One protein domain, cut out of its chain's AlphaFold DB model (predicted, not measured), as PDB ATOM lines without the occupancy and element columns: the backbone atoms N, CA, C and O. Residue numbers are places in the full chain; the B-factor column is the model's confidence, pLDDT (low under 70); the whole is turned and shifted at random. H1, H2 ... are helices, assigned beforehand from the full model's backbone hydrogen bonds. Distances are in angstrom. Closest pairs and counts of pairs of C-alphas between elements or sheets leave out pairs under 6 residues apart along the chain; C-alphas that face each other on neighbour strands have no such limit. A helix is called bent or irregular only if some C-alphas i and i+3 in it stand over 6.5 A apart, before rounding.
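Overview. This is residues 4 to 146 of the 527 residues of an uncharacterized protein of Acidovorax sp. Root219 (UniProt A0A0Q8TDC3). Look first for H1, a short helix at the core, with H2 and H3 packed on one side of it, H6 crossing it, and the long kinked H7 running across it along one side of the domain. H4 and H5 form a crossed pair at the other end from H2; H4 packs on the end of H1. The printed part has 143 residues with seven named helices, H1 to H7 in order, and no named strand, and its class is all helix. It is compact, with a radius of gyration of the C-alphas of 14.7 A and spans of 41 by 32 by 28 A.

Along the chain. Find C-alpha 9 at (194.528, 231.832, 270.852); from there H1 runs to residue 21. Next come H2, residues 27 to 40, 20.2 A long, and H3, residues 42 to 53. H3 is neither bent nor irregular, but only just: C-alphas 49 and 52 are 6.4 A apart. Read on to H4, residues 58 to 68, and H5, residues 75 to 88. H6, residues 90 to 105, is 23.2 A long and irregular, with C-alphas 91 and 94 7.7 A apart. H7, residues 112 to 136, measures 36.6 A and ends at C-alpha 136 (187.030, 240.879, 276.717); it is irregular, with C-alphas 116 and 119 7.4 A apart, and has a kink of 42 degrees near residue 119.

Arrangement. Begin at the hub, H1, which touches H2, H3, H4, H6 and H7. It touches H2 with residues 9 to 13 alone, the closest C-alphas being those of Tyr 10 and Val 34, 5.4 A apart. H3 runs the same way as H1 at a shallow tilt of 15 degrees; their closest C-alphas, of Pro 9 and Ile 42, are 6.2 A apart. Residues 18 to 21 alone touch H4, with the C-alphas of Val 19 and Asn 68 closest at 5.3 A. H6 stands only just about perpendicular to H1, at 71 degrees, with the C-alphas of Leu 16 and Met 98 closest at 6.1 A. H7 touches H1 with residues 128 to 132 alone, about perpendicular at 75 degrees; the C-alphas of Thr 14 and Leu 128 are closest, at 6.4 A. Farther out, H3 and H6 touch at Gly 50 and Gly 94, their closest C-alphas, 4.0 A apart. H5 touches H4 at a steep tilt of 55 degrees, opposite ways, closest at the C-alphas of Glu 58 and Arg 82, 5.3 A; H1 and H5 are apart. Every O i to N i+4 pair is within hydrogen-bond range in H1, H2, H4 and H5; in H3 it is 6 of 8, in H6 10 of 12 and in H7 16 of 21.

Size, cuts and confidence. The two C-alphas farthest apart, of Gly 112 and Thr 141, are 43.7 A apart. The printed part has no cut and no long link. Residues 23 to 24 pair antiparallel with residues 144 to 145. The mean pLDDT of the printed part is 93.3; residues 4 and 146 are under 70.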
ATOM      1  N   THR A   4     192.180 229.594 259.394       66.50
ATOM      2  CA  THR A   4     193.212 230.334 260.130       66.50
ATOM      3  C   THR A   4     192.677 231.228 261.250       66.50
ATOM      4  O   THR A   4     193.396 231.480 262.204       66.50
ATOM      5  N   PHE A   5     191.433 231.715 261.164       81.50
ATOM      6  CA  PHE A   5     190.835 232.552 262.212       81.50
ATOM      7  C   PHE A   5     190.428 231.738 263.447       81.50
ATOM      8  O   PHE A   5     190.494 232.229 264.569       81.50
ATOM      9  N   LEU A   6     190.015 230.482 263.253       88.25
ATOM     10  CA  LEU A   6     189.558 229.619 264.344       88.25
ATOM     11  C   LEU A   6     190.713 229.043 265.179       88.25
ATOM     12  O   LEU A   6     190.468 228.483 266.248       88.25
ATOM     13  N   ASP A   7     191.950 229.201 264.705       91.06
ATOM     14  CA  ASP A   7     193.178 228.784 265.385       91.06
ATOM     15  C   ASP A   7     193.799 229.912 266.232       91.06
ATOM     16  O   ASP A   7     194.825 229.719 266.886       91.06
ATOM     17  N   GLU A   8     193.182 231.095 266.257       96.25
ATOM     18  CA  GLU A   8     193.652 232.206 267.079       96.25
ATOM     19  C   GLU A   8     193.520 231.879 268.585       96.25
ATOM     20  O   GLU A   8     192.467 231.397 269.023       96.25
ATOM     21  N   PRO A   9     194.531 232.186 269.427       97.19
ATOM     22  CA  PRO A   9     194.528 231.832 270.852       97.19
ATOM     23  C   PRO A   9     193.290 232.294 271.633       97.19
ATOM     24  O   PRO A   9     192.827 231.598 272.540       97.19
ATOM     25  N   TYR A  10     192.726 233.452 271.281       96.31
ATOM     26  CA  TYR A  10     191.526 233.992 271.924       96.31
ATOM     27  C   TYR A  10     190.246 233.243 271.506       96.31
ATOM     28  O   TYR A  10     189.372 233.000 272.341       96.31
ATOM     29  N   VAL A  11     190.163 232.779 270.254       96.00
ATOM     30  CA  VAL A  11     189.046 231.951 269.773       96.00
ATOM     31  C   VAL A  11     189.097 230.574 270.425       96.00
ATOM     32  O   VAL A  11     188.099 230.139 270.995       96.00
ATOM     33  N   VAL A  12     190.268 229.927 270.451       97.69
ATOM     34  CA  VAL A  12     190.456 228.618 271.106       97.69
ATOM     35  C   VAL A  12     190.126 228.684 272.597       97.69
ATOM     36  O   VAL A  12     189.445 227.804 273.124       97.69
ATOM     37  N   THR A  13     190.556 229.749 273.281       97.81
ATOM     38  CA  THR A  13     190.212 229.976 274.693       97.81
ATOM     39  C   THR A  13     188.700 230.093 274.884       97.81
ATOM     40  O   THR A  13     188.147 229.483 275.798       97.81
ATOM     41  N   THR A  14     188.015 230.826 274.005       96.62
ATOM     42  CA  THR A  14     186.554 230.976 274.050       96.62
ATOM     43  C   THR A  14     185.849 229.637 273.806       96.62
ATOM     44  O   THR A  14     185.020 229.235 274.621       96.62
ATOM     45  N   ILE A  15     186.243 228.898 272.761       97.38
ATOM     46  CA  ILE A  15     185.709 227.565 272.433       97.38
ATOM     47  C   ILE A  15     185.830 226.629 273.636       97.38
ATOM     48  O   ILE A  15     184.838 226.048 274.061       97.38
ATOM     49  N   LEU A  16     187.020 226.497 274.226       97.94
ATOM     50  CA  LEU A  16     187.245 225.534 275.308       97.94
ATOM     51  C   LEU A  16     186.435 225.859 276.567       97.94
ATOM     52  O   LEU A  16     185.864 224.947 277.165       97.94
ATOM     53  N   ASN A  17     186.324 227.136 276.949       97.25
ATOM     54  CA  ASN A  17     185.490 227.516 278.091       97.25
ATOM     55  C   ASN A  17     184.005 227.226 277.837       97.25
ATOM     56  O   ASN A  17     183.341 226.683 278.721       97.25
ATOM     57  N   ARG A  18     183.496 227.493 276.628       94.94
ATOM     58  CA  ARG A  18     182.107 227.174 276.269       94.94
ATOM     59  C   ARG A  18     181.855 225.670 276.221       94.94
ATOM     60  O   ARG A  18     180.994 225.172 276.938       94.94
ATOM     61  N   VAL A  19     182.655 224.919 275.464       95.81
ATOM     62  CA  VAL A  19     182.443 223.474 275.286       95.81
ATOM     63  C   VAL A  19     182.548 222.713 276.615       95.81
ATOM     64  O   VAL A  19     181.757 221.805 276.856       95.81
ATOM     65  N   PHE A  20     183.466 223.078 277.516       96.62
ATOM     66  CA  PHE A  20     183.630 222.353 278.782       96.62
ATOM     67  C   PHE A  20     182.798 222.894 279.941       96.62
ATOM     68  O   PHE A  20     182.277 222.094 280.718       96.62
ATOM     69  N   ASN A  21     182.677 224.211 280.092       93.88
ATOM     70  CA  ASN A  21     182.079 224.819 281.285       93.88
ATOM     71  C   ASN A  21     180.733 225.488 281.021       93.88
ATOM     72  O   ASN A  21     180.046 225.794 281.987       93.88
ATOM     73  N   ASP A  22     180.358 225.685 279.756       92.12
ATOM     74  CA  ASP A  22     179.219 226.523 279.362       92.12
ATOM     75  C   ASP A  22     179.285 227.929 279.988       92.12
ATOM     76  O   ASP A  22     178.306 228.482 280.490       92.12
ATOM     77  N   GLN A  23     180.506 228.479 280.031       90.94
ATOM     78  CA  GLN A  23     180.823 229.713 280.742       90.94
ATOM     79  C   GLN A  23     181.696 230.649 279.917       90.94
ATOM     80  O   GLN A  23     182.609 230.220 279.211       90.94
ATOM     81  N   SER A  24     181.465 231.944 280.104       93.06
ATOM     82  CA  SER A  24     182.344 233.030 279.686       93.06
ATOM     83  C   SER A  24     183.146 233.499 280.905       93.06
ATOM     84  O   SER A  24     182.560 234.032 281.850       93.06
ATOM     85  N   PRO A  25     184.467 233.255 280.966       93.62
ATOM     86  CA  PRO A  25     185.268 233.591 282.139       93.62
ATOM     87  C   PRO A  25     185.333 235.106 282.393       93.62
ATOM     88  O   PRO A  25     185.253 235.914 281.469       93.62
ATOM     89  N   ALA A  26     185.553 235.489 283.655       93.38
ATOM     90  CA  ALA A  26     185.847 236.875 284.026       93.38
ATOM     91  C   ALA A  26     187.048 237.417 283.235       93.38
ATOM     92  O   ALA A  26     187.974 236.664 282.913       93.38
ATOM     93  N   HIS A  27     187.096 238.732 283.016       95.56
ATOM     94  CA  HIS A  27     188.098 239.360 282.154       95.56
ATOM     95  C   HIS A  27     189.548 239.004 282.509       95.56
ATOM     96  O   HIS A  27     190.351 238.639 281.648       95.56
ATOM     97  N   ALA A  28     189.882 239.042 283.801       96.31
ATOM     98  CA  ALA A  28     191.222 238.706 284.276       96.31
ATOM     99  C   ALA A  28     191.587 237.233 284.010       96.31
ATOM    100  O   ALA A  28     192.714 236.927 283.620       96.31
ATOM    101  N   VAL A  29     190.631 236.317 284.190       97.25
ATOM    102  CA  VAL A  29     190.831 234.882 283.942       97.25
ATOM    103  C   VAL A  29     190.996 234.623 282.448       97.25
ATOM    104  O   VAL A  29     191.917 233.906 282.054       97.25
ATOM    105  N   TYR A  30     190.156 235.249 281.623       97.75
ATOM    106  CA  TYR A  30     190.218 235.149 280.172       97.75
ATOM    107  C   TYR A  30     191.576 235.598 279.626       97.75
ATOM    108  O   TYR A  30     192.248 234.826 278.945       97.75
ATOM    109  N   ASN A  31     192.045 236.794 279.996       97.88
ATOM    110  CA  ASN A  31     193.336 237.311 279.532       97.88
ATOM    111  C   ASN A  31     194.509 236.405 279.933       97.88
ATOM    112  O   ASN A  31     195.410 236.174 279.128       97.88
ATOM    113  N   ASN A  32     194.484 235.844 281.146       97.88
ATOM    114  CA  ASN A  32     195.505 234.895 281.598       97.88
ATOM    115  C   ASN A  32     195.507 233.606 280.762       97.88
ATOM    116  O   ASN A  32     196.569 233.083 280.417       97.88
ATOM    117  N   GLN A  33     194.325 233.089 280.421       97.94
ATOM    118  CA  GLN A  33     194.186 231.905 279.576       97.94
ATOM    119  C   GLN A  33     194.642 232.176 278.136       97.94
ATOM    120  O   GLN A  33     195.411 231.378 277.602       97.94
ATOM    121  N   VAL A  34     194.265 233.318 277.550       98.06
ATOM    122  CA  VAL A  34     194.722 233.735 276.213       98.06
ATOM    123  C   VAL A  34     196.242 233.895 276.184       98.06
ATOM    124  O   VAL A  34     196.896 233.355 275.295       98.06
ATOM    125  N   ALA A  35     196.831 234.564 277.180       98.00
ATOM    126  CA  ALA A  35     198.282 234.722 277.281       98.00
ATOM    127  C   ALA A  35     199.006 233.368 277.361       98.00
ATOM    128  O   ALA A  35     200.020 233.160 276.692       98.00
ATOM    129  N   ARG A  36     198.455 232.419 278.129       97.44
ATOM    130  CA  ARG A  36     198.985 231.054 278.215       97.44
ATOM    131  C   ARG A  36     198.856 230.312 276.885       97.44
ATOM    132  O   ARG A  36     199.828 229.696 276.460       97.44
ATOM    133  N   ALA A  37     197.699 230.375 276.224       97.88
ATOM    134  CA  ALA A  37     197.482 229.748 274.920       97.88
ATOM    135  C   ALA A  37     198.478 230.262 273.868       97.88
ATOM    136  O   ALA A  37     199.062 229.464 273.133       97.88
ATOM    137  N   THR A  38     198.753 231.568 273.872       97.31
ATOM    138  CA  THR A  38     199.787 232.193 273.037       97.31
ATOM    139  C   THR A  38     201.189 231.680 273.370       97.31
ATOM    140  O   THR A  38     201.972 231.425 272.459       97.31
ATOM    141  N   SER A  39     201.529 231.500 274.652       97.75
ATOM    142  CA  SER A  39     202.895 231.131 275.047       97.75
ATOM    143  C   SER A  39     203.236 229.658 274.803       97.75
ATOM    144  O   SER A  39     204.381 229.351 274.482       97.75
ATOM    145  N   VAL A  40     202.285 228.737 275.008       97.19
ATOM    146  CA  VAL A  40     202.537 227.282 274.900       97.19
ATOM    147  C   VAL A  40     202.029 226.660 273.596       97.19
ATOM    148  O   VAL A  40     202.289 225.483 273.336       97.19
ATOM    149  N   GLY A  41     201.306 227.435 272.787       97.94
ATOM    150  CA  GLY A  41     200.609 226.972 271.592       97.94
ATOM    151  C   GLY A  41     199.243 226.349 271.903       97.94
ATOM    152  O   GLY A  41     199.043 225.700 272.935       97.94
ATOM    153  N   ILE A  42     198.299 226.515 270.972       97.44
ATOM    154  CA  ILE A  42     196.886 226.146 271.154       97.44
ATOM    155  C   ILE A  42     196.671 224.657 271.467       97.44
ATOM    156  O   ILE A  42     195.856 224.329 272.324       97.44
ATOM    157  N   ASN A  43     197.459 223.756 270.869       97.69
ATOM    158  CA  ASN A  43     197.341 222.314 271.109       97.69
ATOM    159  C   ASN A  43     197.769 221.937 272.536       97.69
ATOM    160  O   ASN A  43     197.053 221.227 273.242       97.69
ATOM    161  N   THR A  44     198.915 222.450 272.991       98.06
ATOM    162  CA  THR A  44     199.403 222.234 274.362       98.06
ATOM    163  C   THR A  44     198.429 222.819 275.382       98.06
ATOM    164  O   THR A  44     198.146 222.198 276.409       98.06
ATOM    165  N   PHE A  45     197.876 224.000 275.088       98.25
ATOM    166  CA  PHE A  45     196.866 224.633 275.923       98.25
ATOM    167  C   PHE A  45     195.592 223.787 276.016       98.25
ATOM    168  O   PHE A  45     195.172 223.472 277.130       98.25
ATOM    169  N   ALA A  46     195.037 223.343 274.884       98.12
ATOM    170  CA  ALA A  46     193.843 222.505 274.833       98.12
ATOM    171  C   ALA A  46     194.020 221.190 275.609       98.12
ATOM    172  O   ALA A  46     193.166 220.853 276.427       98.12
ATOM    173  N   LEU A  47     195.150 220.491 275.441       98.12
ATOM    174  CA  LEU A  47     195.477 219.293 276.228       98.12
ATOM    175  C   LEU A  47     195.483 219.589 277.734       98.12
ATOM    176  O   LEU A  47     194.885 218.851 278.516       98.12
ATOM    177  N   SER A  48     196.105 220.701 278.142       98.00
ATOM    178  CA  SER A  48     196.145 221.100 279.553       98.00
ATOM    179  C   SER A  48     194.773 221.497 280.110       98.00
ATOM    180  O   SER A  48     194.510 221.254 281.284       98.00
ATOM    181  N   PHE A  49     193.896 222.067 279.275       97.88
ATOM    182  CA  PHE A  49     192.528 222.429 279.646       97.88
ATOM    183  C   PHE A  49     191.662 221.176 279.821       97.88
ATOM    184  O   PHE A  49     190.969 221.035 280.821       97.88
ATOM    185  N   GLY A  50     191.737 220.226 278.882       97.69
ATOM    186  CA  GLY A  50     190.979 218.973 278.941       97.69
ATOM    187  C   GLY A  50     191.404 218.042 280.084       97.69
ATOM    188  O   GLY A  50     190.597 217.235 280.548       97.69
ATOM    189  N   ALA A  51     192.638 218.171 280.580       97.50
ATOM    190  CA  ALA A  51     193.173 217.336 281.655       97.50
ATOM    191  C   ALA A  51     192.304 217.351 282.931       97.50
ATOM    192  O   ALA A  51     192.155 216.307 283.571       97.50
ATOM    193  N   SER A  52     191.670 218.484 283.266       95.44
ATOM    194  CA  SER A  52     190.790 218.608 284.440       95.44
ATOM    195  C   SER A  52     189.481 217.819 284.328       95.44
ATOM    196  O   SER A  52     188.809 217.619 285.336       95.44
ATOM    197  N   PHE A  53     189.132 217.333 283.134       96.94
ATOM    198  CA  PHE A  53     187.901 216.581 282.867       96.94
ATOM    199  C   PHE A  53     188.140 215.079 282.671       96.94
ATOM    200  O   PHE A  53     187.199 214.326 282.436       96.94
ATOM    201  N   THR A  54     189.385 214.610 282.793       94.75
ATOM    202  CA  THR A  54     189.752 213.197 282.567       94.75
ATOM    203  C   THR A  54     189.168 212.223 283.599       94.75
ATOM    204  O   THR A  54     189.147 211.012 283.352       94.75
ATOM    205  N   SER A  55     188.652 212.734 284.722       96.62
ATOM    206  CA  SER A  55     187.913 211.967 285.731       96.62
ATOM    207  C   SER A  55     186.528 211.511 285.259       96.62
ATOM    208  O   SER A  55     185.999 210.545 285.803       96.62
ATOM    209  N   LEU A  56     185.958 212.162 284.241       95.94
ATOM    210  CA  LEU A  56     184.684 211.773 283.642       95.94
ATOM    211  C   LEU A  56     184.843 210.521 282.763       95.94
ATOM    212  O   LEU A  56     185.923 210.233 282.227       95.94
ATOM    213  N   THR A  57     183.759 209.761 282.610       97.81
ATOM    214  CA  THR A  57     183.689 208.675 281.621       97.81
ATOM    215  C   THR A  57     183.538 209.240 280.208       97.81
ATOM    216  O   THR A  57     183.137 210.387 280.015       97.81
ATOM    217  N   GLU A  58     183.837 208.439 279.192       98.06
ATOM    218  CA  GLU A  58     183.683 208.805 277.782       98.06
ATOM    219  C   GLU A  58     182.210 209.098 277.428       98.06
ATOM    220  O   GLU A  58     181.926 210.004 276.639       98.06
ATOM    221  N   ASP A  59     181.260 208.412 278.075       95.69
ATOM    222  CA  ASP A  59     179.822 208.718 277.993       95.69
ATOM    223  C   ASP A  59     179.500 210.104 278.575       95.69
ATOM    224  O   ASP A  59     178.797 210.907 277.959       95.69
ATOM    225  N   GLN A  60     180.041 210.429 279.752       94.94
ATOM    226  CA  GLN A  60     179.834 211.733 280.386       94.94
ATOM    227  C   GLN A  60     180.482 212.864 279.580       94.94
ATOM    228  O   GLN A  60     179.883 213.928 279.426       94.94
ATOM    229  N   LEU A  61     181.678 212.631 279.032       97.75
ATOM    230  CA  LEU A  61     182.376 213.588 278.178       97.75
ATOM    231  C   LEU A  61     181.608 213.826 276.879       97.75
ATOM    232  O   LEU A  61     181.297 214.971 276.579       97.75
ATOM    233  N   SER A  62     181.234 212.780 276.140       97.12
ATOM    234  CA  SER A  62     180.477 212.943 274.890       97.12
ATOM    235  C   SER A  62     179.153 213.686 275.103       97.12
ATOM    236  O   SER A  62     178.830 214.594 274.338       97.12
ATOM    237  N   THR A  63     178.436 213.380 276.190       92.44
ATOM    238  CA  THR A  63     177.215 214.098 276.590       92.44
ATOM    239  C   THR A  63     177.491 215.570 276.873       92.44
ATOM    240  O   THR A  63     176.789 216.435 276.357       92.44
ATOM    241  N   LYS A  64     178.521 215.869 277.674       93.94
ATOM    242  CA  LYS A  64     178.869 217.240 278.057       93.94
ATOM    243  C   LYS A  64     179.267 218.086 276.848       93.94
ATOM    244  O   LYS A  64     178.726 219.171 276.670       93.94
ATOM    245  N   LEU A  65     180.191 217.584 276.025       96.94
ATOM    246  CA  LEU A  65     180.712 218.327 274.877       96.94
ATOM    247  C   LEU A  65     179.593 218.611 273.862       96.94
ATOM    248  O   LEU A  65     179.437 219.749 273.434       96.94
ATOM    249  N   LEU A  66     178.779 217.606 273.510       94.25
ATOM    250  CA  LEU A  66     177.684 217.788 272.549       94.25
ATOM    251  C   LEU A  66     176.523 218.607 273.116       94.25
ATOM    252  O   LEU A  66     175.901 219.355 272.366       94.25
ATOM    253  N   GLY A  67     176.234 218.489 274.415       88.19
ATOM    254  CA  GLY A  67     175.218 219.299 275.083       88.19
ATOM    255  C   GLY A  67     175.557 220.786 275.015       88.19
ATOM    256  O   GLY A  67     174.748 221.576 274.540       88.19
ATOM    257  N   ASN A  68     176.789 221.143 275.381       91.50
ATOM    258  CA  ASN A  68     177.260 222.528 275.360       91.50
ATOM    259  C   ASN A  68     177.446 223.090 273.936       91.50
ATOM    260  O   ASN A  68     177.413 224.299 273.740       91.50
ATOM    261  N   LEU A  69     177.621 222.226 272.929       91.69
ATOM    262  CA  LEU A  69     177.623 222.608 271.510       91.69
ATOM    263  C   LEU A  69     176.204 222.737 270.914       91.69
ATOM    264  O   LEU A  69     176.070 223.060 269.736       91.69
ATOM    265  N   GLY A  70     175.146 222.444 271.680       88.56
ATOM    266  CA  GLY A  70     173.763 222.471 271.189       88.56
ATOM    267  C   GLY A  70     173.431 221.348 270.198       88.56
ATOM    268  O   GLY A  70     172.532 221.490 269.373       88.56
ATOM    269  N   LEU A  71     174.166 220.233 270.248       89.75
ATOM    270  CA  LEU A  71     174.036 219.099 269.320       89.75
ATOM    271  C   LEU A  71     173.207 217.936 269.885       89.75
ATOM    272  O   LEU A  71     173.047 216.913 269.216       89.75
ATOM    273  N   LEU A  72     172.691 218.069 271.109       85.94
ATOM    274  CA  LEU A  72     171.760 217.115 271.705       85.94
ATOM    275  C   LEU A  72     170.303 217.592 271.562       85.94
ATOM    276  O   LEU A  72     170.050 218.793 271.627       85.94
ATOM    277  N   PRO A  73     169.336 216.663 271.425       86.69
ATOM    278  CA  PRO A  73     169.507 215.206 271.415       86.69
ATOM    279  C   PRO A  73     169.992 214.657 270.055       86.69
ATOM    280  O   PRO A  73     169.354 214.869 269.029       86.69
ATOM    281  N   ASN A  74     171.086 213.881 270.048       86.62
ATOM    282  CA  ASN A  74     171.559 213.127 268.877       86.62
ATOM    283  C   ASN A  74     172.340 211.872 269.313       86.62
ATOM    284  O   ASN A  74     173.561 211.892 269.467       86.62
ATOM    285  N   ALA A  75     171.621 210.767 269.530       87.44
ATOM    286  CA  ALA A  75     172.193 209.535 270.083       87.44
ATOM    287  C   ALA A  75     173.272 208.902 269.184       87.44
ATOM    288  O   ALA A  75     174.246 208.338 269.687       87.44
ATOM    289  N   GLY A  76     173.128 209.018 267.858       92.44
ATOM    290  CA  GLY A  76     174.116 208.514 266.902       92.44
ATOM    291  C   GLY A  76     175.440 209.270 267.001       92.44
ATOM    292  O   GLY A  76     176.496 208.650 267.126       92.44
ATOM    293  N   LEU A  77     175.382 210.605 267.033       93.38
ATOM    294  CA  LEU A  77     176.567 211.454 267.185       93.38
ATOM    295  C   LEU A  77     177.221 211.295 268.565       93.38
ATOM    296  O   LEU A  77     178.444 211.250 268.661       93.38
ATOM    297  N   GLN A  78     176.418 211.155 269.621       94.75
ATOM    298  CA  GLN A  78     176.905 210.896 270.978       94.75
ATOM    299  C   GLN A  78     177.659 209.565 271.070       94.75
ATOM    300  O   GLN A  78     178.772 209.529 271.596       94.75
ATOM    301  N   THR A  79     177.104 208.499 270.486       96.62
ATOM    302  CA  THR A  79     177.752 207.180 270.393       96.62
ATOM    303  C   THR A  79     179.065 207.270 269.613       96.62
ATOM    304  O   THR A  79     180.098 206.806 270.092       96.62
ATOM    305  N   ALA A  80     179.055 207.928 268.449       97.62
ATOM    306  CA  ALA A  80     180.247 208.089 267.620       97.62
ATOM    307  C   ALA A  80     181.356 208.883 268.332       97.62
ATOM    308  O   ALA A  80     182.524 208.500 268.273       97.62
ATOM    309  N   LEU A  81     181.005 209.963 269.042       98.06
ATOM    310  CA  LEU A  81     181.976 210.748 269.804       98.06
ATOM    311  C   LEU A  81     182.554 209.955 270.980       98.06
ATOM    312  O   LEU A  81     183.759 210.013 271.215       98.06
ATOM    313  N   ARG A  82     181.729 209.194 271.705       98.00
ATOM    314  CA  ARG A  82     182.207 208.298 272.765       98.00
ATOM    315  C   ARG A  82     183.215 207.288 272.219       98.00
ATOM    316  O   ARG A  82     184.309 207.178 272.767       98.00
ATOM    317  N   ASP A  83     182.868 206.576 271.149       98.00
ATOM    318  CA  ASP A  83     183.737 205.549 270.560       98.00
ATOM    319  C   ASP A  83     185.050 206.162 270.053       98.00
ATOM    320  O   ASP A  83     186.130 205.594 270.235       98.00
ATOM    321  N   TYR A  84     184.979 207.378 269.502       98.25
ATOM    322  CA  TYR A  84     186.163 208.142 269.131       98.25
ATOM    323  C   TYR A  84     187.039 208.477 270.346       98.25
ATOM    324  O   TYR A  84     188.242 208.229 270.304       98.25
ATOM    325  N   LEU A  85     186.457 208.965 271.451       97.81
ATOM    326  CA  LEU A  85     187.181 209.259 272.696       97.81
ATOM    327  C   LEU A  85     187.844 208.011 273.305       97.81
ATOM    328  O   LEU A  85     188.960 208.122 273.814       97.81
ATOM    329  N   VAL A  86     187.215 206.834 273.204       97.69
ATOM    330  CA  VAL A  86     187.831 205.549 273.586       97.69
ATOM    331  C   VAL A  86     189.048 205.254 272.708       97.69
ATOM    332  O   VAL A  86     190.099 204.867 273.217       97.69
ATOM    333  N   SER A  87     188.934 205.474 271.395       98.00
ATOM    334  CA  SER A  87     190.012 205.197 270.443       98.00
ATOM    335  C   SER A  87     191.215 206.132 270.592       98.00
ATOM    336  O   SER A  87     192.346 205.675 270.433       98.00
ATOM    337  N   VAL A  88     191.001 207.430 270.829       96.69
ATOM    338  CA  VAL A  88     192.093 208.426 270.921       96.69
ATOM    339  C   VAL A  88     192.590 208.659 272.350       96.69
ATOM    340  O   VAL A  88     193.621 209.308 272.550       96.69
ATOM    341  N   GLY A  89     191.863 208.137 273.339       96.69
ATOM    342  CA  GLY A  89     192.142 208.264 274.763       96.69
ATOM    343  C   GLY A  89     191.728 209.613 275.363       96.69
ATOM    344  O   GLY A  89     191.883 210.678 274.760       96.69
ATOM    345  N   LYS A  90     191.274 209.591 276.624       93.62
ATOM    346  CA  LYS A  90     190.816 210.787 277.362       93.62
ATOM    347  C   LYS A  90     191.869 211.881 277.531       93.62
ATOM    348  O   LYS A  90     191.504 213.043 277.684       93.62
ATOM    349  N   ALA A  91     193.158 211.546 277.456       95.88
ATOM    350  CA  ALA A  91     194.234 212.541 277.460       95.88
ATOM    351  C   ALA A  91     194.116 213.543 276.292       95.88
ATOM    352  O   ALA A  91     194.584 214.672 276.404       95.88
ATOM    353  N   SER A  92     193.441 213.155 275.206       97.69
ATOM    354  CA  SER A  92     193.255 213.963 273.999       97.69
ATOM    355  C   SER A  92     191.959 214.788 274.002       97.69
ATOM    356  O   SER A  92     191.720 215.533 273.054       97.69
ATOM    357  N   VAL A  93     191.112 214.702 275.041       97.88
ATOM    358  CA  VAL A  93     189.748 215.275 275.024       97.88
ATOM    359  C   VAL A  93     189.711 216.784 274.772       97.88
ATOM    360  O   VAL A  93     188.795 217.277 274.123       97.88
ATOM    361  N   GLY A  94     190.726 217.526 275.223       98.06
ATOM    362  CA  GLY A  94     190.824 218.960 274.957       98.06
ATOM    363  C   GLY A  94     191.002 219.293 273.473       98.06
ATOM    364  O   GLY A  94     190.379 220.227 272.975       98.06
ATOM    365  N   ILE A  95     191.791 218.491 272.746       98.19
ATOM    366  CA  ILE A  95     191.960 218.626 271.290       98.19
ATOM    367  C   ILE A  95     190.653 218.284 270.577       98.19
ATOM    368  O   ILE A  95     190.231 219.025 269.694       98.19
ATOM    369  N   VAL A  96     189.982 217.210 271.004       98.19
ATOM    370  CA  VAL A  96     188.691 216.799 270.434       98.19
ATOM    371  C   VAL A  96     187.633 217.892 270.622       98.19
ATOM    372  O   VAL A  96     186.946 218.245 269.670       98.19
ATOM    373  N   ALA A  97     187.533 218.481 271.818       97.88
ATOM    374  CA  ALA A  97     186.604 219.573 272.113       97.88
ATOM    375  C   ALA A  97     186.866 220.819 271.251       97.88
ATOM    376  O   ALA A  97     185.930 221.388 270.688       97.88
ATOM    377  N   MET A  98     188.138 221.212 271.112       97.88
ATOM    378  CA  MET A  98     188.548 222.317 270.242       97.88
ATOM    379  C   MET A  98     188.139 222.049 268.789       97.88
ATOM    380  O   MET A  98     187.446 222.866 268.190       97.88
ATOM    381  N   GLN A  99     188.500 220.884 268.246       97.69
ATOM    382  CA  GLN A  99     188.195 220.514 266.863       97.69
ATOM    383  C   GLN A  99     186.690 220.440 266.598       97.69
ATOM    384  O   GLN A  99     186.242 220.919 265.563       97.69
ATOM    385  N   LEU A 100     185.894 219.897 267.524       97.75
ATOM    386  CA  LEU A 100     184.434 219.865 267.389       97.75
ATOM    387  C   LEU A 100     183.834 221.271 267.311       97.75
ATOM    388  O   LEU A 100     183.016 221.525 266.428       97.75
ATOM    389  N   GLY A 101     184.267 222.186 268.186       96.69
ATOM    390  CA  GLY A 101     183.835 223.583 268.141       96.69
ATOM    391  C   GLY A 101     184.208 224.258 266.819       96.69
ATOM    392  O   GLY A 101     183.374 224.925 266.214       96.69
ATOM    393  N   GLN A 102     185.426 224.028 266.322       96.81
ATOM    394  CA  GLN A 102     185.887 224.577 265.042       96.81
ATOM    395  C   GLN A 102     185.128 223.990 263.839       96.81
ATOM    396  O   GLN A 102     184.744 224.730 262.933       96.81
ATOM    397  N   ILE A 103     184.891 222.672 263.831       96.62
ATOM    398  CA  ILE A 103     184.115 221.988 262.790       96.62
ATOM    399  C   ILE A 103     182.703 222.560 262.761       96.62
ATOM    400  O   ILE A 103     182.260 222.991 261.701       96.62
ATOM    401  N   LEU A 104     182.022 222.624 263.912       96.19
ATOM    402  CA  LEU A 104     180.656 223.139 263.993       96.19
ATOM    403  C   LEU A 104     180.573 224.590 263.508       96.19
ATOM    404  O   LEU A 104     179.699 224.908 262.705       96.19
ATOM    405  N   SER A 105     181.526 225.444 263.894       95.50
ATOM    406  CA  SER A 105     181.621 226.829 263.410       95.50
ATOM    407  C   SER A 105     181.705 226.953 261.884       95.50
ATOM    408  O   SER A 105     181.297 227.973 261.326       95.50
ATOM    409  N   GLY A 106     182.220 225.932 261.192       94.94
ATOM    410  CA  GLY A 106     182.312 225.882 259.733       94.94
ATOM    411  C   GLY A 106     181.028 225.454 259.011       94.94
ATOM    412  O   GLY A 106     180.966 225.573 257.788       94.94
ATOM    413  N   LEU A 107     180.006 224.974 259.730       95.81
ATOM    414  CA  LEU A 107     178.827 224.324 259.142       95.81
ATOM    415  C   LEU A 107     177.597 225.232 258.979       95.81
ATOM    416  O   LEU A 107     176.552 224.731 258.596       95.81
ATOM    417  N   GLU A 108     177.671 226.554 259.183       91.12
ATOM    418  CA  GLU A 108     176.494 227.457 259.072       91.12
ATOM    419  C   GLU A 108     175.755 227.377 257.727       91.12
ATOM    420  O   GLU A 108     174.570 227.693 257.627       91.12
ATOM    421  N   ARG A 109     176.481 227.002 256.670       92.06
ATOM    422  CA  ARG A 109     175.988 226.928 255.290       92.06
ATOM    423  C   ARG A 109     176.229 225.553 254.675       92.06
ATOM    424  O   ARG A 109     176.374 225.448 253.457       92.06
ATOM    425  N   ALA A 110     176.337 224.514 255.501       92.38
ATOM    426  CA  ALA A 110     176.537 223.169 254.998       92.38
ATOM    427  C   ALA A 110     175.319 222.709 254.177       92.38
ATOM    428  O   ALA A 110     174.186 223.166 254.357       92.38
ATOM    429  N   THR A 111     175.572 221.814 253.226       94.31
ATOM    430  CA  THR A 111     174.558 221.232 252.333       94.31
ATOM    431  C   THR A 111     174.605 219.705 252.424       94.31
ATOM    432  O   THR A 111     175.518 219.148 253.037       94.31
ATOM    433  N   GLY A 112     173.616 219.013 251.849       94.81
ATOM    434  CA  GLY A 112     173.512 217.551 251.940       94.81
ATOM    435  C   GLY A 112     173.289 217.076 253.379       94.81
ATOM    436  O   GLY A 112     172.620 217.755 254.155       94.81
ATOM    437  N   ASP A 113     173.884 215.943 253.750       91.69
ATOM    438  CA  ASP A 113     173.702 215.328 255.077       91.69
ATOM    439  C   ASP A 113     174.198 216.214 256.233       91.69
ATOM    440  O   ASP A 113     173.722 216.106 257.361       91.69
ATOM    441  N   GLN A 114     175.123 217.139 255.959       93.38
ATOM    442  CA  GLN A 114     175.635 218.083 256.954       93.38
ATOM    443  C   GLN A 114     174.711 219.287 257.185       93.38
ATOM    444  O   GLN A 114     174.877 219.983 258.185       93.38
ATOM    445  N   ALA A 115     173.714 219.522 256.320       91.00
ATOM    446  CA  ALA A 115     172.773 220.636 256.473       91.00
ATOM    447  C   ALA A 115     171.975 220.567 257.787       91.00
ATOM    448  O   ALA A 115     171.523 221.595 258.296       91.00
ATOM    449  N   ALA A 116     171.844 219.370 258.370       88.69
ATOM    450  CA  ALA A 116     171.228 219.161 259.678       88.69
ATOM    451  C   ALA A 116     171.931 219.935 260.814       88.69
ATOM    452  O   ALA A 116     171.314 220.183 261.848       88.69
ATOM    453  N   PHE A 117     173.188 220.354 260.627       91.38
ATOM    454  CA  PHE A 117     173.963 221.098 261.622       91.38
ATOM    455  C   PHE A 117     173.910 222.623 261.450       91.38
ATOM    456  O   PHE A 117     174.406 223.327 262.326       91.38
ATOM    457  N   ASN A 118     173.288 223.156 260.389       88.25
ATOM    458  CA  ASN A 118     173.305 224.599 260.098       88.25
ATOM    459  C   ASN A 118     172.751 225.441 261.261       88.25
ATOM    460  O   ASN A 118     173.339 226.456 261.631       88.25
ATOM    461  N   ALA A 119     171.633 225.013 261.860       80.38
ATOM    462  CA  ALA A 119     171.003 225.732 262.969       80.38
ATOM    463  C   ALA A 119     171.895 225.762 264.223       80.38
ATOM    464  O   ALA A 119     172.095 226.825 264.808       80.38
ATOM    465  N   ALA A 120     172.481 224.616 264.586       83.19
ATOM    466  CA  ALA A 120     173.410 224.518 265.709       83.19
ATOM    467  C   ALA A 120     174.700 225.314 265.450       83.19
ATOM    468  O   ALA A 120     175.187 225.992 266.345       83.19
ATOM    469  N   ALA A 121     175.211 225.308 264.215       90.44
ATOM    470  CA  ALA A 121     176.384 226.078 263.815       90.44
ATOM    471  C   ALA A 121     176.179 227.594 263.947       90.44
ATOM    472  O   ALA A 121     177.048 228.284 264.477       90.44
ATOM    473  N   MET A 122     175.021 228.111 263.520       83.81
ATOM    474  CA  MET A 122     174.686 229.531 263.688       83.81
ATOM    475  C   MET A 122     174.560 229.915 265.166       83.81
ATOM    476  O   MET A 122     175.101 230.939 265.583       83.81
ATOM    477  N   ALA A 123     173.876 229.089 265.967       79.44
ATOM    478  CA  ALA A 123     173.742 229.316 267.405       79.44
ATOM    479  C   ALA A 123     175.111 229.295 268.105       79.44
ATOM    480  O   ALA A 123     175.426 230.189 268.885       79.44
ATOM    481  N   TRP A 124     175.959 228.329 267.755       92.69
ATOM    482  CA  TRP A 124     177.318 228.199 268.269       92.69
ATOM    483  C   TRP A 124     178.216 229.388 267.900       92.69
ATOM    484  O   TRP A 124     178.953 229.899 268.739       92.69
ATOM    485  N   ASN A 125     178.150 229.892 266.669       91.31
ATOM    486  CA  ASN A 125     178.956 231.053 266.284       91.31
ATOM    487  C   ASN A 125     178.492 232.342 266.962       91.31
ATOM    488  O   ASN A 125     179.332 233.158 267.348       91.31
ATOM    489  N   LYS A 126     177.179 232.505 267.156       84.19
ATOM    490  CA  LYS A 126     176.639 233.579 267.994       84.19
ATOM    491  C   LYS A 126     177.192 233.479 269.421       84.19
ATOM    492  O   LYS A 126     177.748 234.449 269.928       84.19
ATOM    493  N   GLU A 127     177.148 232.282 269.998       86.31
ATOM    494  CA  GLU A 127     177.651 231.997 271.341       86.31
ATOM    495  C   GLU A 127     179.119 232.396 271.533       86.31
ATOM    496  O   GLU A 127     179.484 233.052 272.509       86.31
ATOM    497  N   LEU A 128     179.978 232.049 270.574       92.81
ATOM    498  CA  LEU A 128     181.394 232.407 270.624       92.81
ATOM    499  C   LEU A 128     181.618 233.922 270.567       92.81
ATOM    500  O   LEU A 128     182.457 234.444 271.305       92.81
ATOM    501  N   VAL A 129     180.879 234.633 269.711       87.94
ATOM    502  CA  VAL A 129     180.971 236.096 269.608       87.94
ATOM    503  C   VAL A 129     180.568 236.748 270.924       87.94
ATOM    504  O   VAL A 129     181.256 237.654 271.402       87.94
ATOM    505  N   ASP A 130     179.481 236.286 271.526       81.62
ATOM    506  CA  ASP A 130     178.932 236.938 272.703       81.62
ATOM    507  C   ASP A 130     179.746 236.593 273.965       81.62
ATOM    508  O   ASP A 130     180.139 237.487 274.723       81.62
ATOM    509  N   SER A 131     180.211 235.345 274.081       88.94
ATOM    510  CA  SER A 131     181.190 234.946 275.097       88.94
ATOM    511  C   SER A 131     182.498 235.738 275.007       88.94
ATOM    512  O   SER A 131     183.085 236.091 276.038       88.94
ATOM    513  N   TYR A 132     182.970 236.044 273.793       93.50
ATOM    514  CA  TYR A 132     184.137 236.900 273.596       93.50
ATOM    515  C   TYR A 132     183.878 238.336 274.073       93.50
ATOM    516  O   TYR A 132     184.721 238.890 274.781       93.50
ATOM    517  N   LYS A 133     182.723 238.939 273.751       88.62
ATOM    518  CA  LYS A 133     182.358 240.293 274.226       88.62
ATOM    519  C   LYS A 133     182.352 240.372 275.754       88.62
ATOM    520  O   LYS A 133     182.935 241.295 276.319       88.62
ATOM    521  N   VAL A 134     181.747 239.386 276.421       86.06
ATOM    522  CA  VAL A 134     181.688 239.309 277.888       86.06
ATOM    523  C   VAL A 134     183.087 239.167 278.494       86.06
ATOM    524  O   VAL A 134     183.441 239.885 279.429       86.06
ATOM    525  N   SER A 135     183.909 238.270 277.947       93.88
ATOM    526  CA  SER A 135     185.231 237.958 278.507       93.88
ATOM    527  C   SER A 135     186.287 239.031 278.188       93.88
ATOM    528  O   SER A 135     187.252 239.213 278.928       93.88
ATOM    529  N   SER A 136     186.122 239.786 277.101       92.81
ATOM    530  CA  SER A 136     187.030 240.879 276.717       92.81
ATOM    531  C   SER A 136     186.717 242.217 277.398       92.81
ATOM    532  O   SER A 136     187.567 243.104 277.372       92.81
ATOM    533  N   ASN A 137     185.560 242.360 278.054       89.94
ATOM    534  CA  ASN A 137     185.167 243.582 278.755       89.94
ATOM    535  C   ASN A 137     185.822 243.687 280.151       89.94
ATOM    536  O   ASN A 137     185.482 242.891 281.028       89.94
ATOM    537  N   PRO A 138     186.664 244.705 280.426       90.62
ATOM    538  CA  PRO A 138     187.292 244.896 281.737       90.62
ATOM    539  C   PRO A 138     186.321 245.074 282.909       90.62
ATOM    540  O   PRO A 138     186.702 244.824 284.050       90.62
ATOM    541  N   ALA A 139     185.078 245.492 282.650       84.31
ATOM    542  CA  ALA A 139     184.049 245.623 283.678       84.31
ATOM    543  C   ALA A 139     183.530 244.264 284.186       84.31
ATOM    544  O   ALA A 139     182.943 244.196 285.266       84.31
ATOM    545  N   ASN A 140     183.745 243.179 283.435       81.94
ATOM    546  CA  ASN A 140     183.291 241.859 283.834       81.94
ATOM    547  C   ASN A 140     184.267 241.202 284.826       81.94
ATOM    548  O   ASN A 140     185.297 240.632 284.449       81.94
ATOM    549  N   THR A 141     183.927 241.278 286.112       90.81
ATOM    550  CA  THR A 141     184.754 240.776 287.221       90.81
ATOM    551  C   THR A 141     184.420 239.342 287.648       90.81
ATOM    552  O   THR A 141     185.175 238.758 288.424       90.81
ATOM    553  N   GLY A 142     183.348 238.745 287.114       86.19
ATOM    554  CA  GLY A 142     182.901 237.380 287.419       86.19
ATOM    555  C   GLY A 142     182.689 236.519 286.164       86.19
ATOM    556  O   GLY A 142     182.647 237.043 285.053       86.19
ATOM    557  N   PRO A 143     182.613 235.184 286.295       85.31
ATOM    558  CA  PRO A 143     182.213 234.328 285.183       85.31
ATOM    559  C   PRO A 143     180.718 234.514 284.879       85.31
ATOM    560  O   PRO A 143     179.908 234.595 285.800       85.31
ATOM    561  N   ALA A 144     180.349 234.523 283.600       81.75
ATOM    562  CA  ALA A 144     178.960 234.409 283.160       81.75
ATOM    563  C   ALA A 144     178.675 232.958 282.743       81.75
ATOM    564  O   ALA A 144     179.495 232.335 282.071       81.75
ATOM    565  N   VAL A 145     177.535 232.408 283.163       76.44
ATOM    566  CA  VAL A 145     177.053 231.052 282.826       76.44
ATOM    567  C   VAL A 145     175.897 231.176 281.828       76.44
ATOM    568  O   VAL A 145     175.044 232.037 282.029       76.44
ATOM    569  N   GLY A 146     175.830 230.312 280.807       65.19
ATOM    570  CA  GLY A 146     174.731 230.298 279.822       65.19
ATOM    571  C   GLY A 146     175.023 231.070 278.531       65.19
ATOM    572  O   GLY A 146     176.106 231.636 278.386       65.19
TER     573      GLY A 146